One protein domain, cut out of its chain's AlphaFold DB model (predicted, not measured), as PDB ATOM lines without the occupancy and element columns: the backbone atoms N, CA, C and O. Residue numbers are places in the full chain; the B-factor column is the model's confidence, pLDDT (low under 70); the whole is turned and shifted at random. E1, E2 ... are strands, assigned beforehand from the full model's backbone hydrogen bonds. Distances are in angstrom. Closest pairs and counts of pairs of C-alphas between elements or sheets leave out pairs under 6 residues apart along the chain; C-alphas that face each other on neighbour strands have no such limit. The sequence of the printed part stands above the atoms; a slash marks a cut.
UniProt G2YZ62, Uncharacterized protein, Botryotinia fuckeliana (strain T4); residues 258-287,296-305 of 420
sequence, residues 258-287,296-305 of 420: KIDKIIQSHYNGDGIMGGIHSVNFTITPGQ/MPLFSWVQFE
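AT A GLANCE: This is residues 258 to 287 and 296 to 305 of the 420 residues of an uncharacterized protein of Botryotinia fuckeliana (strain T4) (UniProt G2YZ62). A long hairpin of E1 and E2 makes the longest axis of a strongly twisted three-stranded sheet; E1 bends sharply at residue 263, and its residues 258 to 262, before the bend, turn off from the hairpin's length and pair with the short strand E3. The 40 printed residues hold three named strands, E1, E2 and E3 along the chain, in one antiparallel sheet ordered E2, E1, E3, all strand in class. The whole is loose, with a radius of gyration of the C-alphas of 12.6 A, and spans 38 by 25 by 14 A.

IN THESE COORDINATES: Find C-alpha 258 at (99.638, 108.176, 88.667); from there E1 runs 25.5 A to residue 269, bending by 86 degrees at Ile 263. E2, residues 277 to 283, covers 19.8 A. E3, residues 299 to 303, covers 12.8 A and ends at C-alpha 303 at (97.720, 110.539, 92.861).

HOW THE PARTS SIT: Look first at E1, the inner strand, whose pairing is staggered. Its residues 262 to 269 pair with E2, antiparallel at 139 degrees, a hairpin; N 268 and O 278 are 2.8 A apart, within hydrogen-bond range. Its residues 258 to 262 pair with antiparallel E3, where N 260 and O 301 are 2.8 A apart, also within range. The edge strands E2 and E3 are apart.

THE WHOLE: The farthest C-alphas, of Met 273 and Gln 287, are 40.2 A apart. Residues 288 to 295 are cut out; C-alphas 287 and 296 stand 15.1 A apart across the cut. The link E1 to E2 is short. Look for pLDDT under 70 at residues 273 to 275, 285 to 287 and 303 to 305.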
ATOM      1  N   LYS A 258      98.176 108.176  88.707       70.94
ATOM      2  CA  LYS A 258      99.638 108.176  88.667       70.94
ATOM      3  C   LYS A 258     100.152 107.429  89.894       70.94
ATOM      4  O   LYS A 258      99.996 107.900  91.018       70.94
ATOM      5  N   ILE A 259     100.717 106.244  89.665       74.06
ATOM      6  CA  ILE A 259     101.267 105.380  90.715       74.06
ATOM      7  C   ILE A 259     102.783 105.584  90.778       74.06
ATOM      8  O   ILE A 259     103.537 104.961  90.029       74.06
ATOM      9  N   ASP A 260     103.222 106.449  91.685       79.56
ATOM     10  CA  ASP A 260     104.632 106.723  91.939       79.56
ATOM     11  C   ASP A 260     105.187 105.772  93.006       79.56
ATOM     12  O   ASP A 260     104.643 105.633  94.101       79.56
ATOM     13  N   LYS A 261     106.304 105.106  92.702       80.50
ATOM     14  CA  LYS A 261     106.996 104.224  93.652       80.50
ATOM     15  C   LYS A 261     107.985 105.036  94.480       80.50
ATOM     16  O   LYS A 261     109.045 105.410  93.976       80.50
ATOM     17  N   ILE A 262     107.632 105.298  95.737       82.44
ATOM     18  CA  ILE A 262     108.439 106.106  96.655       82.44
ATOM     19  C   ILE A 262     109.530 105.227  97.265       82.44
ATOM     20  O   ILE A 262     109.229 104.226  97.912       82.44
ATOM     21  N   ILE A 263     110.793 105.602  97.073       86.31
ATOM     22  CA  ILE A 263     111.966 104.880  97.600       86.31
ATOM     23  C   ILE A 263     112.616 105.584  98.796       86.31
ATOM     24  O   ILE A 263     113.324 104.947  99.568       86.31
ATOM     25  N   GLN A 264     112.338 106.875  98.982       81.75
ATOM     26  CA  GLN A 264     112.744 107.643 100.155       81.75
ATOM     27  C   GLN A 264     111.696 108.716 100.455       81.75
ATOM     28  O   GLN A 264     111.148 109.333  99.539       81.75
ATOM     29  N   SER A 265     111.430 108.952 101.736       85.06
ATOM     30  CA  SER A 265     110.664 110.098 102.224       85.06
ATOM     31  C   SER A 265     111.515 110.903 103.204       85.06
ATOM     32  O   SER A 265     112.257 110.341 104.009       85.06
ATOM     33  N   HIS A 266     111.424 112.229 103.129       87.44
ATOM     34  CA  HIS A 266     112.111 113.147 104.030       87.44
ATOM     35  C   HIS A 266     111.122 114.203 104.525       87.44
ATOM     36  O   HIS A 266     110.711 115.084 103.767       87.44
ATOM     37  N   TYR A 267     110.736 114.121 105.798       84.94
ATOM     38  CA  TYR A 267     109.934 115.158 106.441       84.94
ATOM     39  C   TYR A 267     110.746 116.456 106.538       84.94
ATOM     40  O   TYR A 267     111.875 116.465 107.018       84.94
ATOM     41  N   ASN A 268     110.164 117.544 106.049       85.12
ATOM     42  CA  ASN A 268     110.737 118.877 106.032       85.12
ATOM     43  C   ASN A 268     109.717 119.835 106.656       85.12
ATOM     44  O   ASN A 268     108.862 120.406 105.976       85.12
ATOM     45  N   GLY A 269     109.767 119.958 107.976       84.12
ATOM     46  CA  GLY A 269     108.922 120.879 108.717       84.12
ATOM     47  C   GLY A 269     109.492 121.176 110.093       84.12
ATOM     48  O   GLY A 269     110.248 120.382 110.650       84.12
ATOM     49  N   ASP A 270     109.105 122.319 110.640       84.19
ATOM     50  CA  ASP A 270     109.568 122.841 111.934       84.19
ATOM     51  C   ASP A 270     109.224 121.945 113.143       84.19
ATOM     52  O   ASP A 270     109.913 121.977 114.159       84.19
ATOM     53  N   GLY A 271     108.173 121.125 113.032       75.50
ATOM     54  CA  GLY A 271     107.728 120.210 114.087       75.50
ATOM     55  C   GLY A 271     106.915 120.877 115.202       75.50
ATOM     56  O   GLY A 271     106.601 120.214 116.192       75.50
ATOM     57  N   ILE A 272     106.542 122.153 115.056       73.00
ATOM     58  CA  ILE A 272     105.690 122.864 116.021       73.00
ATOM     59  C   ILE A 272     104.213 122.708 115.639       73.00
ATOM     60  O   ILE A 272     103.868 122.645 114.464       73.00
ATOM     61  N   MET A 273     103.302 122.655 116.615       55.25
ATOM     62  CA  MET A 273     101.871 122.560 116.298       55.25
ATOM     63  C   MET A 273     101.376 123.825 115.585       55.25
ATOM     64  O   MET A 273     101.383 124.905 116.171       55.25
ATOM     65  N   GLY A 274     100.896 123.665 114.348       65.56
ATOM     66  CA  GLY A 274     100.463 124.780 113.498       65.56
ATOM     67  C   GLY A 274     101.598 125.441 112.709       65.56
ATOM     68  O   GLY A 274     101.390 126.522 112.163       65.56
ATOM     69  N   GLY A 275     102.776 124.814 112.668       66.00
ATOM     70  CA  GLY A 275     103.892 125.221 111.823       66.00
ATOM     71  C   GLY A 275     103.758 124.766 110.367       66.00
ATOM     72  O   GLY A 275     102.711 124.285 109.923       66.00
ATOM     73  N   ILE A 276     104.839 124.928 109.605       74.06
ATOM     74  CA  ILE A 276     104.919 124.491 108.211       74.06
ATOM     75  C   ILE A 276     105.415 123.044 108.179       74.06
ATOM     76  O   ILE A 276     106.554 122.743 108.535       74.06
ATOM     77  N   HIS A 277     104.554 122.149 107.698       74.69
ATOM     78  CA  HIS A 277     104.830 120.721 107.566       74.69
ATOM     79  C   HIS A 277     104.823 120.319 106.087       74.69
ATOM     80  O   HIS A 277     103.779 120.355 105.439       74.69
ATOM     81  N   SER A 278     105.973 119.902 105.552       80.38
ATOM     82  CA  SER A 278     106.087 119.330 104.202       80.38
ATOM     83  C   SER A 278     106.809 117.979 104.232       80.38
ATOM     84  O   SER A 278     107.472 117.633 105.213       80.38
ATOM     85  N   VAL A 279     106.672 117.185 103.168       78.44
ATOM     86  CA  VAL A 279     107.408 115.924 102.995       78.44
ATOM     87  C   VAL A 279     107.894 115.836 101.556       78.44
ATOM     88  O   VAL A 279     107.094 115.886 100.626       78.44
ATOM     89  N   ASN A 280     109.200 115.663 101.385       84.62
ATOM     90  CA  ASN A 280     109.810 115.426 100.084       84.62
ATOM     91  C   ASN A 280     109.842 113.918  99.813       84.62
ATOM     92  O   ASN A 280     110.253 113.138 100.677       84.62
ATOM     93  N   PHE A 281     109.435 113.504  98.612       83.88
ATOM     94  CA  PHE A 281     109.465 112.108  98.177       83.88
ATOM     95  C   PHE A 281     110.452 111.913  97.026       83.88
ATOM     96  O   PHE A 281     110.400 112.624  96.025       83.88
ATOM     97  N   THR A 282     111.314 110.904  97.135       83.94
ATOM     98  CA  THR A 282     112.161 110.446  96.030       83.94
ATOM     99  C   THR A 282     111.470 109.284  95.327       83.94
ATOM    100  O   THR A 282     111.172 108.258  95.944       83.94
ATOM    101  N   ILE A 283     111.219 109.455  94.031       84.56
ATOM    102  CA  ILE A 283     110.562 108.482  93.151       84.56
ATOM    103  C   ILE A 283     111.633 107.841  92.261       84.56
ATOM    104  O   ILE A 283     112.536 108.534  91.795       84.56
ATOM    105  N   THR A 284     111.539 106.540  91.983       74.56
ATOM    106  CA  THR A 284     112.426 105.903  90.993       74.56
ATOM    107  C   THR A 284     112.103 106.410  89.578       74.56
ATOM    108  O   THR A 284     110.969 106.214  89.132       74.56
ATOM    109  N   PRO A 285     113.057 106.991  88.821       58.31
ATOM    110  CA  PRO A 285     112.829 107.339  87.421       58.31
ATOM    111  C   PRO A 285     112.576 106.073  86.590       58.31
ATOM    112  O   PRO A 285     113.301 105.082  86.693       58.31
ATOM    113  N   GLY A 286     111.530 106.103  85.762       58.81
ATOM    114  CA  GLY A 286     110.928 104.928  85.118       58.81
ATOM    115  C   GLY A 286     111.716 104.261  83.984       58.81
ATOM    116  O   GLY A 286     111.088 103.678  83.105       58.81
ATOM    117  N   GLN A 287     113.052 104.338  83.965       51.78
ATOM    118  CA  GLN A 287     113.879 103.664  82.955       51.78
ATOM    119  C   GLN A 287     115.321 103.387  83.431       51.78
ATOM    120  O   GLN A 287     116.300 103.875  82.874       51.78
ATOM    121  N   MET A 296     113.984  98.744  96.696       74.19
ATOM    122  CA  MET A 296     112.610  98.402  97.064       74.19
ATOM    123  C   MET A 296     111.847  99.670  97.476       74.19
ATOM    124  O   MET A 296     112.358 100.428  98.301       74.19
ATOM    125  N   PRO A 297     110.636  99.912  96.942       76.56
ATOM    126  CA  PRO A 297     109.833 101.047  97.363       76.56
ATOM    127  C   PRO A 297     109.368 100.873  98.809       76.56
ATOM    128  O   PRO A 297     108.968  99.780  99.216       76.56
ATOM    129  N   LEU A 298     109.375 101.977  99.551       77.00
ATOM    130  CA  LEU A 298     108.783 102.088 100.882       77.00
ATOM    131  C   LEU A 298     107.260 101.937 100.794       77.00
ATOM    132  O   LEU A 298     106.659 101.217 101.584       77.00
ATOM    133  N   PHE A 299     106.646 102.602  99.810       75.69
ATOM    134  CA  PHE A 299     105.221 102.514  99.496       75.69
ATOM    135  C   PHE A 299     104.937 102.988  98.059       75.69
ATOM    136  O   PHE A 299     105.788 103.589  97.395       75.69
ATOM    137  N   SER A 300     103.722 102.717  97.582       74.75
ATOM    138  CA  SER A 300     103.186 103.286  96.341       74.75
ATOM    139  C   SER A 300     102.340 104.513  96.677       74.75
ATOM    140  O   SER A 300     101.354 104.393  97.400       74.75
ATOM    141  N   TRP A 301     102.701 105.678  96.148       73.00
ATOM    142  CA  TRP A 301     101.860 106.871  96.174       73.00
ATOM    143  C   TRP A 301     100.930 106.846  94.961       73.00
ATOM    144  O   TRP A 301     101.388 106.622  93.842       73.00
ATOM    145  N   VAL A 302      99.629 107.042  95.171       71.25
ATOM    146  CA  VAL A 302      98.630 107.049  94.095       71.25
ATOM    147  C   VAL A 302      97.975 108.419  94.064       71.25
ATOM    148  O   VAL A 302      97.166 108.732  94.932       71.25
ATOM    149  N   GLN A 303      98.322 109.226  93.064       67.06
ATOM    150  CA  GLN A 303      97.720 110.539  92.861       67.06
ATOM    151  C   GLN A 303      96.757 110.508  91.675       67.06
ATOM    152  O   GLN A 303      97.107 110.099  90.566       67.06
ATOM    153  N   PHE A 304      95.541 110.980  91.916       61.34
ATOM    154  CA  PHE A 304      94.568 111.339  90.897       61.34
ATOM    155  C   PHE A 304      93.823 112.588  91.362       61.34
ATOM    156  O   PHE A 304      93.666 112.814  92.561       61.34
ATOM    157  N   GLU A 305      93.392 113.401  90.408       59.72
ATOM    158  CA  GLU A 305      92.530 114.552  90.643       59.72
ATOM    159  C   GLU A 305      91.186 114.248  89.982       59.72
ATOM    160  O   GLU A 305      91.132 113.993  88.778       59.72
TER     161      GLU A 305